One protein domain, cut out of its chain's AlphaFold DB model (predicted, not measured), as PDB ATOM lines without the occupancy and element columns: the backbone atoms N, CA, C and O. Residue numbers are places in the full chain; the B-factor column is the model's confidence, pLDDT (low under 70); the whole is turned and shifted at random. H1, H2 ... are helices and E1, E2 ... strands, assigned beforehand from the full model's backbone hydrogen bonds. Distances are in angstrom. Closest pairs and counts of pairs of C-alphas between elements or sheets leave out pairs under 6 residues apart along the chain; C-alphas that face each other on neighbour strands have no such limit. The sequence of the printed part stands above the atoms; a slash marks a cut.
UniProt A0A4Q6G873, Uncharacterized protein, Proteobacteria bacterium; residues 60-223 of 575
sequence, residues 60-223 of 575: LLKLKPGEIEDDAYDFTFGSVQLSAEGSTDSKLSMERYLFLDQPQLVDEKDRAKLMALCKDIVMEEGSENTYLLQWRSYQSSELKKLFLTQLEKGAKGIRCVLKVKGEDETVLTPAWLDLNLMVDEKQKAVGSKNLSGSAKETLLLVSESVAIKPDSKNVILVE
ATOM      1  N   LEU A  60     102.865 122.210 128.862       70.19
ATOM      2  CA  LEU A  60     103.007 122.542 127.443       70.19
ATOM      3  C   LEU A  60     104.494 122.682 127.125       70.19
ATOM      4  O   LEU A  60     105.152 123.521 127.740       70.19
ATOM      5  N   LEU A  61     105.008 121.912 126.161       77.12
ATOM      6  CA  LEU A  61     106.342 122.174 125.631       77.12
ATOM      7  C   LEU A  61     106.330 123.539 124.938       77.12
ATOM      8  O   LEU A  61     105.507 123.804 124.062       77.12
ATOM      9  N   LYS A  62     107.269 124.398 125.321       79.06
ATOM     10  CA  LYS A  62     107.550 125.650 124.624       79.06
ATOM     11  C   LYS A  62     109.010 125.655 124.222       79.06
ATOM     12  O   LYS A  62     109.875 125.440 125.068       79.06
ATOM     13  N   LEU A  63     109.248 125.944 122.952       81.12
ATOM     14  CA  LEU A  63     110.573 126.118 122.380       81.12
ATOM     15  C   LEU A  63     110.768 127.608 122.097       81.12
ATOM     16  O   LEU A  63     109.906 128.239 121.484       81.12
ATOM     17  N   LYS A  64     111.877 128.174 122.569       83.19
ATOM     18  CA  LYS A  64     112.278 129.563 122.326       83.19
ATOM     19  C   LYS A  64     113.516 129.600 121.431       83.19
ATOM     20  O   LYS A  64     114.504 128.959 121.797       83.19
ATOM     21  N   PRO A  65     113.506 130.346 120.312       81.44
ATOM     22  CA  PRO A  65     114.701 130.540 119.502       81.44
ATOM     23  C   PRO A  65     115.755 131.351 120.267       81.44
ATOM     24  O   PRO A  65     115.425 132.308 120.972       81.44
ATOM     25  N   GLY A  66     117.011 130.936 120.131       82.31
ATOM     26  CA  GLY A  66     118.204 131.560 120.692       82.31
ATOM     27  C   GLY A  66     119.132 132.064 119.588       82.31
ATOM     28  O   GLY A  66     118.723 132.859 118.742       82.31
ATOM     29  N   GLU A  67     120.390 131.623 119.604       85.50
ATOM     30  CA  GLU A  67     121.392 132.035 118.618       85.50
ATOM     31  C   GLU A  67     121.177 131.363 117.246       85.50
ATOM     32  O   GLU A  67     120.814 130.188 117.155       85.50
ATOM     33  N   ILE A  68     121.387 132.135 116.174       88.19
ATOM     34  CA  ILE A  68     121.347 131.679 114.776       88.19
ATOM     35  C   ILE A  68     122.780 131.324 114.375       88.19
ATOM     36  O   ILE A  68     123.610 132.230 114.264       88.19
ATOM     37  N   GLU A  69     123.055 130.040 114.143       88.88
ATOM     38  CA  GLU A  69     124.396 129.556 113.785       88.88
ATOM     39  C   GLU A  69     124.695 129.798 112.297       88.88
ATOM     40  O   GLU A  69     125.641 130.515 111.966       88.88
ATOM     41  N   ASP A  70     123.846 129.281 111.403       90.81
ATOM     42  CA  ASP A  70     123.889 129.511 109.957       90.81
ATOM     43  C   ASP A  70     122.617 130.263 109.523       90.81
ATOM     44  O   ASP A  70     121.491 129.829 109.779       90.81
ATOM     45  N   ASP A  71     122.780 131.414 108.862       89.81
ATOM     46  CA  ASP A  71     121.648 132.218 108.388       89.81
ATOM     47  C   ASP A  71     120.995 131.592 107.145       89.81
ATOM     48  O   ASP A  71     121.654 131.355 106.130       89.81
ATOM     49  N   ALA A  72     119.681 131.385 107.213       89.12
ATOM     50  CA  ALA A  72     118.858 130.776 106.173       89.12
ATOM     51  C   ALA A  72     118.841 131.553 104.842       89.12
ATOM     52  O   ALA A  72     118.406 131.001 103.832       89.12
ATOM     53  N   TYR A  73     119.287 132.817 104.819       88.44
ATOM     54  CA  TYR A  73     119.495 133.575 103.583       88.44
ATOM     55  C   TYR A  73     120.873 133.323 102.950       88.44
ATOM     56  O   TYR A  73     121.004 133.411 101.731       88.44
ATOM     57  N   ASP A  74     121.916 133.033 103.733       89.06
ATOM     58  CA  ASP A  74     123.307 132.943 103.253       89.06
ATOM     59  C   ASP A  74     123.818 131.510 103.066       89.06
ATOM     60  O   ASP A  74     124.759 131.286 102.299       89.06
ATOM     61  N   PHE A  75     123.163 130.533 103.692       91.38
ATOM     62  CA  PHE A  75     123.470 129.112 103.564       91.38
ATOM     63  C   PHE A  75     122.283 128.333 102.990       91.38
ATOM     64  O   PHE A  75     121.129 128.751 103.077       91.38
ATOM     65  N   THR A  76     122.555 127.185 102.366       92.50
ATOM     66  CA  THR A  76     121.502 126.309 101.815       92.50
ATOM     67  C   THR A  76     120.617 125.700 102.900       92.50
ATOM     68  O   THR A  76     119.425 125.460 102.669       92.50
ATOM     69  N   PHE A  77     121.191 125.518 104.090       93.38
ATOM     70  CA  PHE A  77     120.524 125.124 105.320       93.38
ATOM     71  C   PHE A  77     120.617 126.257 106.343       93.38
ATOM     72  O   PHE A  77     121.716 126.719 106.645       93.38
ATOM     73  N   GLY A  78     119.479 126.660 106.897       91.62
ATOM     74  CA  GLY A  78     119.421 127.506 108.083       91.62
ATOM     75  C   GLY A  78     119.585 126.667 109.346       91.62
ATOM     76  O   GLY A  78     119.207 125.487 109.374       91.62
ATOM     77  N   SER A  79     120.140 127.263 110.399       92.00
ATOM     78  CA  SER A  79     120.267 126.613 111.702       92.00
ATOM     79  C   SER A  79     120.077 127.592 112.863       92.00
ATOM     80  O   SER A  79     120.569 128.722 112.858       92.00
ATOM     81  N   VAL A  80     119.313 127.169 113.873       90.75
ATOM     82  CA  VAL A  80     119.035 127.974 115.069       90.75
ATOM     83  C   VAL A  80     118.962 127.096 116.311       90.75
ATOM     84  O   VAL A  80     118.357 126.021 116.302       90.75
ATOM     85  N   GLN A  81     119.551 127.576 117.400       90.06
ATOM     86  CA  GLN A  81     119.398 126.952 118.705       90.06
ATOM     87  C   GLN A  81     117.994 127.228 119.255       90.06
ATOM     88  O   GLN A  81     117.499 128.355 119.229       90.06
ATOM     89  N   LEU A  82     117.350 126.194 119.779       87.44
ATOM     90  CA  LEU A  82     116.088 126.238 120.498       87.44
ATOM     91  C   LEU A  82     116.341 125.897 121.966       87.44
ATOM     92  O   LEU A  82     117.098 124.980 122.275       87.44
ATOM     93  N   SER A  83     115.664 126.596 122.870       86.69
ATOM     94  CA  SER A  83     115.668 126.318 124.310       86.69
ATOM     95  C   SER A  83     114.275 125.895 124.781       86.69
ATOM     96  O   SER A  83     113.278 126.513 124.399       86.69
ATOM     97  N   ALA A  84     114.188 124.840 125.592       83.12
ATOM     98  CA  ALA A  84     112.928 124.360 126.159       83.12
ATOM     99  C   ALA A  84     112.612 125.053 127.499       83.12
ATOM    100  O   ALA A  84     113.459 125.123 128.392       83.12
ATOM    101  N   GLU A  85     111.388 125.571 127.673       75.62
ATOM    102  CA  GLU A  85     110.984 126.187 128.950       75.62
ATOM    103  C   GLU A  85     110.636 125.137 130.023       75.62
ATOM    104  O   GLU A  85     109.488 124.700 130.141       75.62
ATOM    105  N   GLY A  86     111.618 124.815 130.868       64.19
ATOM    106  CA  GLY A  86     111.463 123.980 132.065       64.19
ATOM    107  C   GLY A  86     111.950 122.543 131.877       64.19
ATOM    108  O   GLY A  86     112.156 122.094 130.756       64.19
ATOM    109  N   SER A  87     112.135 121.824 132.993       55.97
ATOM    110  CA  SER A  87     112.724 120.477 132.978       55.97
ATOM    111  C   SER A  87     111.905 119.509 132.124       55.97
ATOM    112  O   SER A  87     110.736 119.224 132.433       55.97
ATOM    113  N   THR A  88     112.540 119.035 131.051       59.53
ATOM    114  CA  THR A  88     112.076 117.943 130.196       59.53
ATOM    115  C   THR A  88     112.824 116.672 130.582       59.53
ATOM    116  O   THR A  88     113.809 116.289 129.964       59.53
ATOM    117  N   ASP A  89     112.336 115.991 131.620       61.78
ATOM    118  CA  ASP A  89     112.936 114.764 132.183       61.78
ATOM    119  C   ASP A  89     112.833 113.534 131.236       61.78
ATOM    120  O   ASP A  89     113.048 112.396 131.648       61.78
ATOM    121  N   SER A  90     112.447 113.756 129.975       66.06
ATOM    122  CA  SER A  90     112.124 112.774 128.935       66.06
ATOM    123  C   SER A  90     112.661 113.263 127.595       66.06
ATOM    124  O   SER A  90     112.469 114.441 127.269       66.06
ATOM    125  N   LYS A  91     113.245 112.378 126.783       77.62
ATOM    126  CA  LYS A  91     113.859 112.768 125.510       77.62
ATOM    127  C   LYS A  91     112.828 113.350 124.537       77.62
ATOM    128  O   LYS A  91     111.710 112.843 124.419       77.62
ATOM    129  N   LEU A  92     113.207 114.409 123.819       85.38
ATOM    130  CA  LEU A  92     112.375 114.979 122.759       85.38
ATOM    131  C   LEU A  92     112.598 114.263 121.419       85.38
ATOM    132  O   LEU A  92     113.704 113.852 121.072       85.38
ATOM    133  N   SER A  93     111.524 114.160 120.643       87.75
ATOM    134  CA  SER A  93     111.487 113.641 119.276       87.75
ATOM    135  C   SER A  93     110.714 114.602 118.370       87.75
ATOM    136  O   SER A  93     109.925 115.420 118.853       87.75
ATOM    137  N   MET A  94     110.946 114.525 117.059       91.31
ATOM    138  CA  MET A  94     110.350 115.420 116.065       91.31
ATOM    139  C   MET A  94     109.695 114.626 114.931       91.31
ATOM    140  O   MET A  94     110.346 113.816 114.278       91.31
ATOM    141  N   GLU A  95     108.423 114.911 114.662       93.12
ATOM    142  CA  GLU A  95     107.682 114.435 113.489       93.12
ATOM    143  C   GLU A  95     107.555 115.589 112.475       93.12
ATOM    144  O   GLU A  95     107.297 116.732 112.861       93.12
ATOM    145  N   ARG A  96     107.752 115.308 111.180       93.56
ATOM    146  CA  ARG A  96     107.707 116.299 110.085       93.56
ATOM    147  C   ARG A  96     106.451 116.073 109.251       93.56
ATOM    148  O   ARG A  96     106.196 114.940 108.847       93.56
ATOM    149  N   TYR A  97     105.697 117.128 108.955       92.38
ATOM    150  CA  TYR A  97     104.451 117.029 108.198       92.38
ATOM    151  C   TYR A  97     104.355 118.089 107.103       92.38
ATOM    152  O   TYR A  97     104.458 119.285 107.379       92.38
ATOM    153  N   LEU A  98     104.044 117.666 105.878       91.94
ATOM    154  CA  LEU A  98     103.540 118.577 104.854       91.94
ATOM    155  C   LEU A  98     102.116 118.983 105.252       91.94
ATOM    156  O   LEU A  98     101.217 118.140 105.276       91.94
ATOM    157  N   PHE A  99     101.912 120.261 105.562       90.12
ATOM    158  CA  PHE A  99     100.589 120.831 105.790       90.12
ATOM    159  C   PHE A  99      99.986 121.306 104.467       90.12
ATOM    160  O   PHE A  99     100.637 122.017 103.696       90.12
ATOM    161  N   LEU A 100      98.728 120.932 104.237       88.12
ATOM    162  CA  LEU A 100      97.903 121.350 103.110       88.12
ATOM    163  C   LEU A 100      96.543 121.802 103.650       88.12
ATOM    164  O   LEU A 100      95.748 120.982 104.095       88.12
ATOM    165  N   ASP A 101      96.245 123.099 103.571       81.88
ATOM    166  CA  ASP A 101      94.942 123.664 103.974       81.88
ATOM    167  C   ASP A 101      93.759 123.054 103.190       81.88
ATOM    168  O   ASP A 101      92.654 122.904 103.710       81.88
ATOM    169  N   GLN A 102      94.002 122.685 101.927       83.19
ATOM    170  CA  GLN A 102      93.010 122.134 100.996       83.19
ATOM    171  C   GLN A 102      93.634 120.979 100.184       83.19
ATOM    172  O   GLN A 102      93.924 121.146  98.994       83.19
ATOM    173  N   PRO A 103      93.891 119.807 100.805       83.62
ATOM    174  CA  PRO A 103      94.644 118.708 100.188       83.62
ATOM    175  C   PRO A 103      93.970 118.132  98.933       83.62
ATOM    176  O   PRO A 103      94.642 117.547  98.088       83.62
ATOM    177  N   GLN A 104      92.658 118.334  98.780       84.88
ATOM    178  CA  GLN A 104      91.871 117.936  97.613       84.88
ATOM    179  C   GLN A 104      92.154 118.753  96.338       84.88
ATOM    180  O   GLN A 104      91.755 118.319  95.261       84.88
ATOM    181  N   LEU A 105      92.806 119.922  96.434       84.56
ATOM    182  CA  LEU A 105      93.157 120.748  95.266       84.56
ATOM    183  C   LEU A 105      94.511 120.385  94.638       84.56
ATOM    184  O   LEU A 105      94.795 120.802  93.517       84.56
ATOM    185  N   VAL A 106      95.340 119.619  95.348       87.75
ATOM    186  CA  VAL A 106      96.657 119.168  94.885       87.75
ATOM    187  C   VAL A 106      96.565 117.672  94.603       87.75
ATOM    188  O   VAL A 106      96.133 116.918  95.476       87.75
ATOM    189  N   ASP A 107      96.945 117.225  93.403       89.38
ATOM    190  CA  ASP A 107      96.898 115.799  93.063       89.38
ATOM    191  C   ASP A 107      97.963 114.982  93.814       89.38
ATOM    192  O   ASP A 107      98.907 115.517  94.388       89.38
ATOM    193  N   GLU A 108      97.806 113.660  93.847       88.88
ATOM    194  CA  GLU A 108      98.650 112.776  94.659       88.88
ATOM    195  C   GLU A 108     100.138 112.812  94.281       88.88
ATOM    196  O   GLU A 108     101.000 112.718  95.154       88.88
ATOM    197  N   LYS A 109     100.443 113.024  92.998       91.06
ATOM    198  CA  LYS A 109     101.809 113.103  92.474       91.06
ATOM    199  C   LYS A 109     102.455 114.438  92.840       91.06
ATOM    200  O   LYS A 109     103.615 114.462  93.253       91.06
ATOM    201  N   ASP A 110     101.703 115.531  92.736       92.06
ATOM    202  CA  ASP A 110     102.141 116.853  93.181       92.06
ATOM    203  C   ASP A 110     102.289 116.903  94.718       92.06
ATOM    204  O   ASP A 110     103.269 117.460  95.215       92.06
ATOM    205  N   ARG A 111     101.402 116.247  95.488       90.19
ATOM    206  CA  ARG A 111     101.536 116.096  96.954       90.19
ATOM    207  C   ARG A 111     102.808 115.334  97.335       90.19
ATOM    208  O   ARG A 111     103.564 115.824  98.168       90.19
ATOM    209  N   ALA A 112     103.080 114.194  96.694       89.62
ATOM    210  CA  ALA A 112     104.294 113.410  96.938       89.62
ATOM    211  C   ALA A 112     105.578 114.209  96.642       89.62
ATOM    212  O   ALA A 112     106.535 114.149  97.409       89.62
ATOM    213  N   LYS A 113     105.592 115.028  95.581       91.88
ATOM    214  CA  LYS A 113     106.706 115.953  95.313       91.88
ATOM    215  C   LYS A 113     106.842 117.046  96.376       91.88
ATOM    216  O   LYS A 113     107.957 117.363  96.781       91.88
ATOM    217  N   LEU A 114     105.731 117.620  96.840       91.38
ATOM    218  CA  LEU A 114     105.740 118.682  97.851       91.38
ATOM    219  C   LEU A 114     106.229 118.214  99.230       91.38
ATOM    220  O   LEU A 114     106.728 119.040  99.989       91.38
ATOM    221  N   MET A 115     106.183 116.912  99.544       91.81
ATOM    222  CA  MET A 115     106.762 116.367 100.785       91.81
ATOM    223  C   MET A 115     108.271 116.639 100.909       91.81
ATOM    224  O   MET A 115     108.774 116.782 102.024       91.81
ATOM    225  N   ALA A 116     108.985 116.827  99.789       91.19
ATOM    226  CA  ALA A 116     110.395 117.218  99.787       91.19
ATOM    227  C   ALA A 116     110.664 118.558 100.509       91.19
ATOM    228  O   ALA A 116     111.748 118.735 101.061       91.19
ATOM    229  N   LEU A 117     109.671 119.458 100.605       90.25
ATOM    230  CA  LEU A 117     109.765 120.696 101.398       90.25
ATOM    231  C   LEU A 117     110.020 120.437 102.892       90.25
ATOM    232  O   LEU A 117     110.590 121.287 103.570       90.25
ATOM    233  N   CYS A 118     109.595 119.278 103.395       92.25
ATOM    234  CA  CYS A 118     109.744 118.863 104.788       92.25
ATOM    235  C   CYS A 118     110.867 117.859 105.034       92.25
ATOM    236  O   CYS A 118     111.128 117.532 106.190       92.25
ATOM    237  N   LYS A 119     111.474 117.311 103.978       93.06
ATOM    238  CA  LYS A 119     112.385 116.171 104.092       93.06
ATOM    239  C   LYS A 119     113.618 116.520 104.920       93.06
ATOM    240  O   LYS A 119     113.843 115.930 105.974       93.06
ATOM    241  N   ASP A 120     114.388 117.494 104.452       94.38
ATOM    242  CA  ASP A 120     115.698 117.836 105.002       94.38
ATOM    243  C   ASP A 120     115.568 118.786 106.206       94.38
ATOM    244  O   ASP A 120     115.879 119.978 106.130       94.38
ATOM    245  N   ILE A 121     115.052 118.246 107.313       94.19
ATOM    246  CA  ILE A 121     114.885 118.936 108.597       94.19
ATOM    247  C   ILE A 121     115.307 117.994 109.731       94.19
ATOM    248  O   ILE A 121     114.827 116.861 109.806       94.19
ATOM    249  N   VAL A 122     116.181 118.466 110.622       94.19
ATOM    250  CA  VAL A 122     116.733 117.716 111.766       94.19
ATOM    251  C   VAL A 122     116.689 118.577 113.025       94.19
ATOM    252  O   VAL A 122     116.885 119.788 112.962       94.19
ATOM    253  N   MET A 123     116.468 117.941 114.176       91.62
ATOM    254  CA  MET A 123     116.672 118.538 115.494       91.62
ATOM    255  C   MET A 123     117.744 117.724 116.230       91.62
ATOM    256  O   MET A 123     117.492 116.580 116.605       91.62
ATOM    257  N   GLU A 124     118.940 118.287 116.394       90.62
ATOM    258  CA  GLU A 124     120.032 117.684 117.172       90.62
ATOM    259  C   GLU A 124     119.907 118.093 118.655       90.62
ATOM    260  O   GLU A 124     119.442 119.188 118.970       90.62
ATOM    261  N   GLU A 125     120.298 117.216 119.580       86.25
ATOM    262  CA  GLU A 125     120.236 117.447 121.034       86.25
ATOM    263  C   GLU A 125     121.565 118.041 121.535       86.25
ATOM    264  O   GLU A 125     122.633 117.532 121.194       86.25
ATOM    265  N   GLY A 126     121.500 119.147 122.286       81.12
ATOM    266  CA  GLY A 126     122.658 119.939 122.715       81.12
ATOM    267  C   GLY A 126     123.041 119.733 124.184       81.12
ATOM    268  O   GLY A 126     123.037 118.621 124.706       81.12
ATOM    269  N   SER A 127     123.388 120.827 124.869       76.56
ATOM    270  CA  SER A 127     123.474 120.871 126.337       76.56
ATOM    271  C   SER A 127     122.072 120.953 126.971       76.56
ATOM    272  O   SER A 127     121.077 121.076 126.255       76.56
ATOM    273  N   GLU A 128     121.966 120.868 128.304       77.81
ATOM    274  CA  GLU A 128     120.688 120.758 129.037       77.81
ATOM    275  C   GLU A 128     119.576 121.696 128.520       77.81
ATOM    276  O   GLU A 128     119.690 122.919 128.573       77.81
ATOM    277  N   ASN A 129     118.461 121.103 128.073       79.38
ATOM    278  CA  ASN A 129     117.285 121.789 127.517       79.38
ATOM    279  C   ASN A 129     117.558 122.655 126.262       79.38
ATOM    280  O   ASN A 129     116.739 123.521 125.937       79.38
ATOM    281  N   THR A 130     118.659 122.421 125.535       86.62
ATOM    282  CA  THR A 130     118.972 123.065 124.245       86.62
ATOM    283  C   THR A 130     118.983 122.066 123.085       86.62
ATOM    284  O   THR A 130     119.392 120.914 123.237       86.62
ATOM    285  N   TYR A 131     118.536 122.515 121.912       89.06
ATOM    286  CA  TYR A 131     118.399 121.705 120.701       89.06
ATOM    287  C   TYR A 131     118.774 122.534 119.471       89.06
ATOM    288  O   TYR A 131     118.327 123.672 119.354       89.06
ATOM    289  N   LEU A 132     119.545 121.993 118.529       91.19
ATOM    290  CA  LEU A 132     119.852 122.670 117.267       91.19
ATOM    291  C   LEU A 132     118.840 122.241 116.199       91.19
ATOM    292  O   LEU A 132     118.872 121.102 115.734       91.19
ATOM    293  N   LEU A 133     117.947 123.147 115.794       91.94
ATOM    294  CA  LEU A 133     117.062 122.932 114.648       91.94
ATOM    295  C   LEU A 133     117.795 123.337 113.366       91.94
ATOM    296  O   LEU A 133     118.209 124.488 113.231       91.94
ATOM    297  N   GLN A 134     117.907 122.413 112.413       94.00
ATOM    298  CA  GLN A 134     118.472 122.649 111.082       94.00
ATOM    299  C   GLN A 134     117.454 122.292 109.998       94.00
ATOM    300  O   GLN A 134     116.783 121.265 110.096       94.00
ATOM    301  N   TRP A 135     117.338 123.119 108.957       93.50
ATOM    302  CA  TRP A 135     116.381 122.904 107.868       93.50
ATOM    303  C   TRP A 135     116.917 123.390 106.522       93.50
ATOM    304  O   TRP A 135     117.614 124.400 106.444       93.50
ATOM    305  N   ARG A 136     116.534 122.710 105.438       93.38
ATOM    306  CA  ARG A 136     116.783 123.167 104.067       93.38
ATOM    307  C   ARG A 136     115.992 124.443 103.765       93.38
ATOM    308  O   ARG A 136     114.779 124.404 103.555       93.38
ATOM    309  N   SER A 137     116.690 125.570 103.688       91.06
ATOM    310  CA  SER A 137     116.118 126.877 103.338       91.06
ATOM    311  C   SER A 137     116.008 127.058 101.822       91.06
ATOM    312  O   SER A 137     115.017 127.608 101.335       91.06
ATOM    313  N   TYR A 138     116.982 126.528 101.071       90.81
ATOM    314  CA  TYR A 138     117.025 126.575  99.608       90.81
ATOM    315  C   TYR A 138     116.555 125.258  98.970       90.81
ATOM    316  O   TYR A 138     117.167 124.201  99.127       90.81
ATOM    317  N   GLN A 139     115.462 125.359  98.214       88.25
ATOM    318  CA  GLN A 139     114.799 124.267  97.492       88.25
ATOM    319  C   GLN A 139     115.122 124.308  95.988       88.25
ATOM    320  O   GLN A 139     115.524 125.355  95.473       88.25
ATOM    321  N   SER A 140     114.905 123.199  95.273       90.25
ATOM    322  CA  SER A 140     115.147 123.122  93.824       90.25
ATOM    323  C   SER A 140     114.157 123.962  93.011       90.25
ATOM    324  O   SER A 140     113.011 124.179  93.418       90.25
ATOM    325  N   SER A 141     114.568 124.411  91.823       87.31
ATOM    326  CA  SER A 141     113.725 125.233  90.945       87.31
ATOM    327  C   SER A 141     112.436 124.535  90.497       87.31
ATOM    328  O   SER A 141     111.401 125.189  90.379       87.31
ATOM    329  N   GLU A 142     112.460 123.209  90.313       88.62
ATOM    330  CA  GLU A 142     111.258 122.416  90.037       88.62
ATOM    331  C   GLU A 142     110.274 122.470  91.213       88.62
ATOM    332  O   GLU A 142     109.079 122.678  91.007       88.62
ATOM    333  N   LEU A 143     110.768 122.343  92.448       89.88
ATOM    334  CA  LEU A 143     109.935 122.358  93.647       89.88
ATOM    335  C   LEU A 143     109.386 123.764  93.943       89.88
ATOM    336  O   LEU A 143     108.203 123.900  94.259       89.88
ATOM    337  N   LYS A 144     110.198 124.816  93.742       86.62
ATOM    338  CA  LYS A 144     109.747 126.220  93.793       86.62
ATOM    339  C   LYS A 144     108.648 126.493  92.757       86.62
ATOM    340  O   LYS A 144     107.608 127.046  93.107       86.62
ATOM    341  N   LYS A 145     108.831 126.057  91.503       86.56
ATOM    342  CA  LYS A 145     107.806 126.156  90.445       86.56
ATOM    343  C   LYS A 145     106.527 125.418  90.812       86.56
ATOM    344  O   LYS A 145     105.451 125.995  90.711       86.56
ATOM    345  N   LEU A 146     106.642 124.165  91.252       89.88
ATOM    346  CA  LEU A 146     105.495 123.344  91.626       89.88
ATOM    347  C   LEU A 146     104.660 124.022  92.718       89.88
ATOM    348  O   LEU A 146     103.441 124.112  92.582       89.88
ATOM    349  N   PHE A 147     105.321 124.522  93.764       87.25
ATOM    350  CA  PHE A 147     104.699 125.280  94.845       87.25
ATOM    351  C   PHE A 147     103.941 126.508  94.318       87.25
ATOM    352  O   PHE A 147     102.738 126.622  94.558       87.25
ATOM    353  N   LEU A 148     104.605 127.370  93.537       85.31
ATOM    354  CA  LEU A 148     103.991 128.564  92.940       85.31
ATOM    355  C   LEU A 148     102.773 128.209  92.073       85.31
ATOM    356  O   LEU A 148     101.710 128.798  92.247       85.31
ATOM    357  N   THR A 149     102.871 127.180  91.229       88.62
ATOM    358  CA  THR A 149     101.753 126.704  90.401       88.62
ATOM    359  C   THR A 149     100.573 126.174  91.225       88.62
ATOM    360  O   THR A 149      99.428 126.332  90.804       88.62
ATOM    361  N   GLN A 150     100.780 125.588  92.412       88.62
ATOM    362  CA  GLN A 150      99.646 125.252  93.287       88.62
ATOM    363  C   GLN A 150      99.028 126.494  93.956       88.62
ATOM    364  O   GLN A 150      97.809 126.529  94.140       88.62
ATOM    365  N   LEU A 151      99.820 127.527  94.283       84.19
ATOM    366  CA  LEU A 151      99.281 128.809  94.762       84.19
ATOM    367  C   LEU A 151      98.436 129.500  93.676       84.19
ATOM    368  O   LEU A 151      97.345 129.985  93.967       84.19
ATOM    369  N   GLU A 152      98.891 129.484  92.418       85.19
ATOM    370  CA  GLU A 152      98.152 130.004  91.253       85.19
ATOM    371  C   GLU A 152      96.830 129.253  91.012       85.19
ATOM    372  O   GLU A 152      95.813 129.874  90.706       85.19
ATOM    373  N   LYS A 153      96.808 127.928  91.229       85.44
ATOM    374  CA  LYS A 153      95.577 127.108  91.250       85.44
ATOM    375  C   LYS A 153      94.663 127.396  92.457       85.44
ATOM    376  O   LYS A 153      93.552 126.872  92.509       85.44
ATOM    377  N   GLY A 154      95.097 128.213  93.419       82.81
ATOM    378  CA  GLY A 154      94.294 128.679  94.550       82.81
ATOM    379  C   GLY A 154      94.548 127.990  95.894       82.81
ATOM    380  O   GLY A 154      93.793 128.247  96.833       82.81
ATOM    381  N   ALA A 155      95.584 127.154  96.034       83.00
ATOM    382  CA  ALA A 155      95.969 126.593  97.333       83.00
ATOM    383  C   ALA A 155      96.518 127.694  98.266       83.00
ATOM    384  O   ALA A 155      97.357 128.493  97.862       83.00
ATOM    385  N   LYS A 156      96.057 127.750  99.527       74.81
ATOM    386  CA  LYS A 156      96.329 128.886 100.447       74.81
ATOM    387  C   LYS A 156      97.254 128.582 101.626       74.81
ATOM    388  O   LYS A 156      97.651 129.492 102.352       74.81
ATOM    389  N   GLY A 157      97.604 127.317 101.824       78.62
ATOM    390  CA  GLY A 157      98.414 126.875 102.955       78.62
ATOM    391  C   GLY A 157      99.138 125.583 102.635       78.62
ATOM    392  O   GLY A 157      98.759 124.540 103.149       78.62
ATOM    393  N   ILE A 158     100.147 125.668 101.768       85.25
ATOM    394  CA  ILE A 158     101.154 124.621 101.574       85.25
ATOM    395  C   ILE A 158     102.359 125.036 102.420       85.25
ATOM    396  O   ILE A 158     102.952 126.079 102.149       85.25
ATOM    397  N   ARG A 159     102.670 124.292 103.484       86.94
ATOM    398  CA  ARG A 159     103.748 124.615 104.442       86.94
ATOM    399  C   ARG A 159     104.390 123.343 104.971       86.94
ATOM    400  O   ARG A 159     103.793 122.274 104.861       86.94
ATOM    401  N   CYS A 160     105.556 123.459 105.596       89.81
ATOM    402  CA  CYS A 160     106.041 122.395 106.460       89.81
ATOM    403  C   CYS A 160     105.707 122.706 107.918       89.81
ATOM    404  O   CYS A 160     105.945 123.818 108.376       89.81
ATOM    405  N   VAL A 161     105.183 121.735 108.664       90.31
ATOM    406  CA  VAL A 161     104.966 121.872 110.108       90.31
ATOM    407  C   VAL A 161     105.650 120.738 110.863       90.31
ATOM    408  O   VAL A 161     105.617 119.577 110.453       90.31
ATOM    409  N   LEU A 162     106.292 121.084 111.975       90.94
ATOM    410  CA  LEU A 162     107.027 120.153 112.829       90.94
ATOM    411  C   LEU A 162     106.263 119.968 114.131       90.94
ATOM    412  O   LEU A 162     105.859 120.957 114.741       90.94
ATOM    413  N   LYS A 163     106.117 118.726 114.583       89.69
ATOM    414  CA  LYS A 163     105.579 118.388 115.903       89.69
ATOM    415  C   LYS A 163     106.726 117.877 116.767       89.69
ATOM    416  O   LYS A 163     107.245 116.791 116.518       89.69
ATOM    417  N   VAL A 164     107.114 118.652 117.774       88.88
ATOM    418  CA  VAL A 164     108.143 118.265 118.750       88.88
ATOM    419  C   VAL A 164     107.458 117.766 120.016       88.88
ATOM    420  O   VAL A 164     106.636 118.476 120.601       88.88
ATOM    421  N   LYS A 165     107.771 116.539 120.437       87.25
ATOM    422  CA  LYS A 165     107.079 115.827 121.521       87.25
ATOM    423  C   LYS A 165     108.048 115.074 122.431       87.25
ATOM    424  O   LYS A 165     109.081 114.596 121.969       87.25
ATOM    425  N   GLY A 166     107.687 114.947 123.707       83.94
ATOM    426  CA  GLY A 166     108.324 113.993 124.619       83.94
ATOM    427  C   GLY A 166     107.759 112.578 124.454       83.94
ATOM    428  O   GLY A 166     106.867 112.347 123.637       83.94
ATOM    429  N   GLU A 167     108.258 111.648 125.263       81.56
ATOM    430  CA  GLU A 167     107.876 110.225 125.232       81.56
ATOM    431  C   GLU A 167     106.402 109.970 125.622       81.56
ATOM    432  O   GLU A 167     105.761 109.096 125.042       81.56
ATOM    433  N   ASP A 168     105.838 110.753 126.555       81.25
ATOM    434  CA  ASP A 168     104.415 110.709 126.942       81.25
ATOM    435  C   ASP A 168     103.708 112.032 126.578       81.25
ATOM    436  O   ASP A 168     103.749 113.014 127.330       81.25
ATOM    437  N   GLU A 169     102.993 112.049 125.444       79.56
ATOM    438  CA  GLU A 169     102.157 113.189 125.009       79.56
ATOM    439  C   GLU A 169     101.026 113.527 126.017       79.56
ATOM    440  O   GLU A 169     100.451 114.615 125.959       79.56
ATOM    441  N   THR A 170     100.723 112.644 126.983       76.56
ATOM    442  CA  THR A 170      99.773 112.896 128.089       76.56
ATOM    443  C   THR A 170     100.414 113.546 129.328       76.56
ATOM    444  O   THR A 170      99.703 113.904 130.269       76.56
ATOM    445  N   VAL A 171     101.744 113.710 129.355       75.81
ATOM    446  CA  VAL A 171     102.491 114.520 130.345       75.81
ATOM    447  C   VAL A 171     102.935 115.842 129.732       75.81
ATOM    448  O   VAL A 171     102.839 116.882 130.389       75.81
ATOM    449  N   LEU A 172     103.407 115.806 128.485       77.06
ATOM    450  CA  LEU A 172     103.971 116.952 127.785       77.06
ATOM    451  C   LEU A 172     103.232 117.170 126.459       77.06
ATOM    452  O   LEU A 172     103.455 116.453 125.486       77.06
ATOM    453  N   THR A 173     102.361 118.182 126.410       81.44
ATOM    454  CA  THR A 173     101.681 118.575 125.167       81.44
ATOM    455  C   THR A 173     102.726 119.018 124.131       81.44
ATOM    456  O   THR A 173     103.515 119.914 124.452       81.44
ATOM    457  N   PRO A 174     102.719 118.453 122.907       84.69
ATOM    458  CA  PRO A 174     103.687 118.785 121.865       84.69
ATOM    459  C   PRO A 174     103.729 120.270 121.493       84.69
ATOM    460  O   PRO A 174     102.690 120.934 121.396       84.69
ATOM    461  N   ALA A 175     104.933 120.756 121.196       84.44
ATOM    462  CA  ALA A 175     105.137 122.024 120.511       84.44
ATOM    463  C   ALA A 175     104.960 121.827 118.999       84.44
ATOM    464  O   ALA A 175     105.334 120.788 118.455       84.44
ATOM    465  N   TRP A 176     104.424 122.841 118.320       85.12
ATOM    466  CA  TRP A 176     104.306 122.860 116.863       85.12
ATOM    467  C   TRP A 176     105.032 124.076 116.293       85.12
ATOM    468  O   TRP A 176     104.806 125.193 116.761       85.12
ATOM    469  N   LEU A 177     105.880 123.853 115.289       85.25
ATOM    470  CA  LEU A 177     106.631 124.889 114.576       85.25
ATOM    471  C   LEU A 177     106.144 124.954 113.123       85.25
ATOM    472  O   LEU A 177     105.966 123.911 112.496       85.25
ATOM    473  N   ASP A 178     105.934 126.159 112.592       85.12
ATOM    474  CA  ASP A 178     105.555 126.396 111.190       85.12
ATOM    475  C   ASP A 178     106.777 126.880 110.398       85.12
ATOM    476  O   ASP A 178     107.440 127.841 110.797       85.12
ATOM    477  N   LEU A 179     107.082 126.195 109.295       86.00
ATOM    478  CA  LEU A 179     108.111 126.549 108.325       86.00
ATOM    479  C   LEU A 179     107.442 126.869 106.987       86.00
ATOM    480  O   LEU A 179     106.846 126.013 106.326       86.00
ATOM    481  N   ASN A 180     107.573 128.125 106.569       77.19
ATOM    482  CA  ASN A 180     106.833 128.691 105.450       77.19
ATOM    483  C   ASN A 180     107.796 129.271 104.399       77.19
ATOM    484  O   ASN A 180     108.776 129.925 104.741       77.19
ATOM    485  N   LEU A 181     107.496 129.033 103.118       74.38
ATOM    486  CA  LEU A 181     108.218 129.580 101.958       74.38
ATOM    487  C   LEU A 181     107.860 131.049 101.653       74.38
ATOM    488  O   LEU A 181     108.555 131.721 100.892       74.38
ATOM    489  N   MET A 182     106.724 131.519 102.178       63.31
ATOM    490  CA  MET A 182     106.070 132.782 101.820       63.31
ATOM    491  C   MET A 182     105.929 133.685 103.048       63.31
ATOM    492  O   MET A 182     104.907 133.651 103.738       63.31
ATOM    493  N   VAL A 183     106.954 134.494 103.311       63.47
ATOM    494  CA  VAL A 183     107.005 135.437 104.440       63.47
ATOM    495  C   VAL A 183     106.677 136.855 103.950       63.47
ATOM    496  O   VAL A 183     107.374 137.393 103.094       63.47
ATOM    497  N   ASP A 184     105.608 137.463 104.479       63.50
ATOM    498  CA  ASP A 184     105.364 138.920 104.378       63.50
ATOM    499  C   ASP A 184     106.456 139.634 105.192       63.50
ATOM    500  O   ASP A 184     106.766 139.190 106.293       63.50
ATOM    501  N   GLU A 185     107.015 140.752 104.718       62.84
ATOM    502  CA  GLU A 185     108.029 141.538 105.450       62.84
ATOM    503  C   GLU A 185     107.563 141.990 106.857       62.84
ATOM    504  O   GLU A 185     108.379 142.374 107.692       62.84
ATOM    505  N   LYS A 186     106.252 141.937 107.138       62.88
ATOM    506  CA  LYS A 186     105.642 142.193 108.458       62.88
ATOM    507  C   LYS A 186     105.578 140.968 109.377       62.88
ATOM    508  O   LYS A 186     105.267 141.117 110.560       62.88
ATOM    509  N   GLN A 187     105.784 139.763 108.853       64.56
ATOM    510  CA  GLN A 187     105.843 138.538 109.647       64.56
ATOM    511  C   GLN A 187     107.215 138.404 110.304       64.56
ATOM    512  O   GLN A 187     108.241 138.795 109.753       64.56
ATOM    513  N   LYS A 188     107.227 137.808 111.493       69.69
ATOM    514  CA  LYS A 188     108.461 137.494 112.199       69.69
ATOM    515  C   LYS A 188     108.913 136.074 111.887       69.69
ATOM    516  O   LYS A 188     108.175 135.124 112.157       69.69
ATOM    517  N   ALA A 189     110.130 135.948 111.377       75.81
ATOM    518  CA  ALA A 189     110.760 134.674 111.081       75.81
ATOM    519  C   ALA A 189     112.123 134.564 111.773       75.81
ATOM    520  O   ALA A 189     112.930 135.494 111.761       75.81
ATOM    521  N   VAL A 190     112.365 133.399 112.358       77.81
ATOM    522  CA  VAL A 190     113.619 132.982 112.976       77.81
ATOM    523  C   VAL A 190     114.622 132.596 111.882       77.81
ATOM    524  O   VAL A 190     114.250 132.054 110.842       77.81
ATOM    525  N   GLY A 191     115.912 132.833 112.130       70.69
ATOM    526  CA  GLY A 191     116.992 132.273 111.308       70.69
ATOM    527  C   GLY A 191     117.361 133.051 110.044       70.69
ATOM    528  O   GLY A 191     118.251 132.601 109.336       70.69
ATOM    529  N   SER A 192     116.726 134.192 109.750       81.06
ATOM    530  CA  SER A 192     117.028 135.014 108.566       81.06
ATOM    531  C   SER A 192     117.167 136.496 108.922       81.06
ATOM    532  O   SER A 192     116.165 137.189 109.111       81.06
ATOM    533  N   LYS A 193     118.397 137.021 108.918       78.81
ATOM    534  CA  LYS A 193     118.695 138.452 109.136       78.81
ATOM    535  C   LYS A 193     118.240 139.345 107.968       78.81
ATOM    536  O   LYS A 193     118.095 140.551 108.155       78.81
ATOM    537  N   ASN A 194     117.985 138.779 106.782       81.69
ATOM    538  CA  ASN A 194     117.616 139.513 105.562       81.69
ATOM    539  C   ASN A 194     116.217 139.144 105.023       81.69
ATOM    540  O   ASN A 194     116.074 138.578 103.939       81.69
ATOM    541  N   LEU A 195     115.165 139.485 105.773       78.62
ATOM    542  CA  LEU A 195     113.774 139.120 105.447       78.62
ATOM    543  C   LEU A 195     113.315 139.570 104.039       78.62
ATOM    544  O   LEU A 195     112.672 138.798 103.330       78.62
ATOM    545  N   SER A 196     113.686 140.779 103.599       76.62
ATOM    546  CA  SER A 196     113.295 141.334 102.285       76.62
ATOM    547  C   SER A 196     114.083 140.752 101.099       76.62
ATOM    548  O   SER A 196     113.649 140.850  99.944       76.62
ATOM    549  N   GLY A 197     115.233 140.123 101.364       76.88
ATOM    550  CA  GLY A 197     115.910 139.228 100.427       76.88
ATOM    551  C   GLY A 197     115.215 137.867 100.360       76.88
ATOM    552  O   GLY A 197     114.832 137.420  99.279       76.88
ATOM    553  N   SER A 198     114.987 137.242 101.519       78.94
ATOM    554  CA  SER A 198     114.395 135.901 101.644       78.94
ATOM    555  C   SER A 198     113.023 135.765 100.971       78.94
ATOM    556  O   SER A 198     112.752 134.751 100.327       78.94
ATOM    557  N   ALA A 199     112.184 136.806 101.036       75.38
ATOM    558  CA  ALA A 199     110.886 136.833 100.359       75.38
ATOM    559  C   ALA A 199     110.983 136.717  98.821       75.38
ATOM    560  O   ALA A 199     110.083 136.166  98.189       75.38
ATOM    561  N   LYS A 200     112.076 137.196  98.204       74.88
ATOM    562  CA  LYS A 200     112.278 137.168  96.739       74.88
ATOM    563  C   LYS A 200     112.800 135.829  96.233       74.88
ATOM    564  O   LYS A 200     112.493 135.447  95.110       74.88
ATOM    565  N   GLU A 201     113.570 135.120  97.053       78.44
ATOM    566  CA  GLU A 201     114.103 133.795  96.715       78.44
ATOM    567  C   GLU A 201     113.142 132.650  97.092       78.44
ATOM    568  O   GLU A 201     113.422 131.499  96.751       78.44
ATOM    569  N   THR A 202     112.013 132.942  97.758       79.81
ATOM    570  CA  THR A 202     111.026 131.947  98.229       79.81
ATOM    571  C   THR A 202     111.690 130.903  99.137       79.81
ATOM    572  O   THR A 202     111.747 129.712  98.824       79.81
ATOM    573  N   LEU A 203     112.286 131.382 100.236       84.81
ATOM    574  CA  LEU A 203     113.052 130.563 101.179       84.81
ATOM    575  C   LEU A 203     112.175 129.984 102.280       84.81
ATOM    576  O   LEU A 203     111.308 130.672 102.815       84.81
ATOM    577  N   LEU A 204     112.449 128.737 102.661       87.56
ATOM    578  CA  LEU A 204     111.778 128.107 103.793       87.56
ATOM    579  C   LEU A 204     112.331 128.710 105.090       87.56
ATOM    580  O   LEU A 204     113.516 128.545 105.384       87.56
ATOM    581  N   LEU A 205     111.489 129.400 105.860       86.00
ATOM    582  CA  LEU A 205     111.862 130.049 107.120       86.00
ATOM    583  C   LEU A 205     110.965 129.600 108.278       86.00
ATOM    584  O   LEU A 205     109.758 129.431 108.111       86.00
ATOM    585  N   VAL A 206     111.566 129.444 109.460       84.88
ATOM    586  CA  VAL A 206     110.882 129.110 110.720       84.88
ATOM    587  C   VAL A 206     110.140 130.344 111.239       84.88
ATOM    588  O   VAL A 206     110.727 131.416 111.356       84.88
ATOM    589  N   SER A 207     108.861 130.218 111.584       78.38
ATOM    590  CA  SER A 207     108.082 131.309 112.185       78.38
ATOM    591  C   SER A 207     108.441 131.534 113.661       78.38
ATOM    592  O   SER A 207     108.632 130.575 114.406       78.38
ATOM    593  N   GLU A 208     108.440 132.788 114.135       70.44
ATOM    594  CA  GLU A 208     108.448 133.081 115.588       70.44
ATOM    595  C   GLU A 208     107.109 132.733 116.277       70.44
ATOM    596  O   GLU A 208     107.012 132.780 117.505       70.44
ATOM    597  N   SER A 209     106.051 132.432 115.515       58.72
ATOM    598  CA  SER A 209     104.706 132.198 116.049       58.72
ATOM    599  C   SER A 209     104.372 130.713 116.251       58.72
ATOM    600  O   SER A 209     104.600 129.866 115.391       58.72
ATOM    601  N   VAL A 210     103.768 130.418 117.407       52.38
ATOM    602  CA  VAL A 210     103.315 129.090 117.850       52.38
ATOM    603  C   VAL A 210     101.831 129.229 118.229       52.38
ATOM    604  O   VAL A 210     101.490 130.118 119.005       52.38
ATOM    605  N   ALA A 211     100.881 128.437 117.728       52.34
ATOM    606  CA  ALA A 211     100.980 127.297 116.818       52.34
ATOM    607  C   ALA A 211      99.776 127.239 115.866       52.34
ATOM    608  O   ALA A 211      98.647 127.522 116.271       52.34
ATOM    609  N   ILE A 212      99.991 126.717 114.655       57.41
ATOM    610  CA  ILE A 212      98.934 125.967 113.968       57.41
ATOM    611  C   ILE A 212      98.791 124.637 114.720       57.41
ATOM    612  O   ILE A 212      99.771 123.916 114.887       57.41
ATOM    613  N   LYS A 213      97.578 124.295 115.165       67.06
ATOM    614  CA  LYS A 213      97.214 122.911 115.511       67.06
ATOM    615  C   LYS A 213      96.438 122.340 114.322       67.06
ATOM    616  O   LYS A 213      95.230 122.569 114.256       67.06
ATOM    617  N   PRO A 214      97.102 121.707 113.340       66.56
ATOM    618  CA  PRO A 214      96.417 121.239 112.144       66.56
ATOM    619  C   PRO A 214      95.475 120.079 112.486       66.56
ATOM    620  O   PRO A 214      95.793 119.245 113.336       66.56
ATOM    621  N   ASP A 215      94.327 119.995 111.807       71.31
ATOM    622  CA  ASP A 215      93.562 118.744 111.782       71.31
ATOM    623  C   ASP A 215      94.417 117.679 111.077       71.31
ATOM    624  O   ASP A 215      95.023 117.948 110.039       71.31
ATOM    625  N   SER A 216      94.412 116.465 111.623       67.75
ATOM    626  CA  SER A 216      94.891 115.222 111.005       67.75
ATOM    627  C   SER A 216      94.604 115.090 109.500       67.75
ATOM    628  O   SER A 216      95.420 114.542 108.770       67.75
ATOM    629  N   LYS A 217      93.472 115.622 109.021       75.38
ATOM    630  CA  LYS A 217      93.065 115.599 107.603       75.38
ATOM    631  C   LYS A 217      93.909 116.493 106.685       75.38
ATOM    632  O   LYS A 217      93.906 116.284 105.476       75.38
ATOM    633  N   ASN A 218      94.606 117.475 107.252       83.38
ATOM    634  CA  ASN A 218      95.346 118.518 106.540       83.38
ATOM    635  C   ASN A 218      96.873 118.341 106.655       83.38
ATOM    636  O   ASN A 218      97.623 119.241 106.276       83.38
ATOM    637  N   VAL A 219      97.351 117.209 107.183       87.38
ATOM    638  CA  VAL A 219      98.781 116.890 107.321       87.38
ATOM    639  C   VAL A 219      99.128 115.542 106.700       87.38
ATOM    640  O   VAL A 219      98.385 114.573 106.822       87.38
ATOM    641  N   ILE A 220     100.295 115.480 106.064       90.12
ATOM    642  CA  ILE A 220     100.880 114.263 105.495       90.12
ATOM    643  C   ILE A 220     102.241 114.056 106.163       90.12
ATOM    644  O   ILE A 220     103.100 114.933 106.080       90.12
ATOM    645  N   LEU A 221     102.417 112.930 106.862       91.56
ATOM    646  CA  LEU A 221     103.665 112.584 107.551       91.56
ATOM    647  C   LEU A 221     104.795 112.374 106.535       91.56
ATOM    648  O   LEU A 221     104.596 111.717 105.516       91.56
ATOM    649  N   VAL A 222     105.977 112.917 106.826       93.00
ATOM    650  CA  VAL A 222     107.177 112.774 105.993       93.00
ATOM    651  C   VAL A 222     108.198 111.917 106.735       93.00
ATOM    652  O   VAL A 222     108.840 112.360 107.692       93.00
ATOM    653  N   GLU A 223     108.317 110.664 106.297       89.31
ATOM    654  CA  GLU A 223     109.161 109.633 106.920       89.31
ATOM    655  C   GLU A 223     110.578 109.567 106.320       89.31
ATOM    656  O   GLU A 223     111.478 109.044 106.968       89.31
TER     657      GLU A 223
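AT A GLANCE: This is residues 60 to 223 of the 575 residues of an uncharacterized protein of Proteobacteria bacterium (UniProt A0A4Q6G873). Two strongly twisted antiparallel sheets are stacked face to face as a sandwich, E8 E7 E6 E3 E9 on E1 E2 E5 E4. The helices H1, H2 and H3 gather at one end of it, and H4 lies beyond its E8 edge. The printed part has 164 residues with four named helices and nine named strands, in the order E1 E2 E3 H1 H2 E4 E5 H3 E6 E7 H4 E8 E9, of mixed class. It is compact, with a radius of gyration of the C-alphas of 15.5 A and spans of 46 by 34 by 26 A.

IN THESE COORDINATES: E1, residues 63 to 70, begins at C-alpha 63 (110.573, 126.118, 122.380) and bends by 66 degrees at residue 67. E2, residues 77 to 84, is 22.2 A long, and E3, residues 93 to 100, is 22.5 A. H1 is residues 108 to 114, H2 116 to 119 and E4 121 to 125. E5, residues 130 to 136, is 20.3 A long, and H3, residues 141 to 152, is 16.3 A. E6, residues 158 to 165, is 22.6 A long, and E7 is residues 175 to 180. H4 is residues 195 to 201, E8 205 to 207, and E9 219 to 221, ending at C-alpha 221 (103.665, 112.584, 107.551).

HOW THE PARTS SIT: The sheets' facing parts are 10.7 A centre to centre, their strands at 35 degrees. E1 and E2 are a hairpin (N 64 and O 83, 2.8 A), E2 and E5 are antiparallel neighbours (N 82 and O 131, 2.7 A), and E4 and E5 are a hairpin (N 132 and O 124, 2.8 A). In the other sheet E6 is antiparallel to E3 (N 93 and O 165, 2.8 A) and forms a hairpin with E7 (N 179 and O 160, 2.8 A). Edge strand E8 pairs with E7 (N 207 and O 178, 2.9 A), and edge strand E9 with E3 (N 98 and O 220, 2.9 A). Between the sheets, the closest C-alphas of E3 and E4 are those of Met 94 and Met 123, 7.1 A apart. H2 is on the five-strand sheet at a height of 7.9 A and only grazes the other. H1 touches H3, through residues 143 to 147 of H3 alone, at a steep tilt of 60 degrees, opposite ways; their closest C-alphas are those of Leu 114 and Leu 143, 7.0 A. H4 is on neither sheet. Every O i to N i+4 pair is within hydrogen-bond range in H1 and H3, and 2 of 3 in H4; H2 is too short for such a pair.

THE WHOLE: The C-alphas of Asp 89 and Lys 153 are the two farthest apart, 46.1 A. The printed part has no cut. The links E7 to H4 and E8 to E9 are long. Mean pLDDT of the printed part is 82.8; it is under 70 at residues 86 to 90, 182 to 188, 209 to 214 and 216.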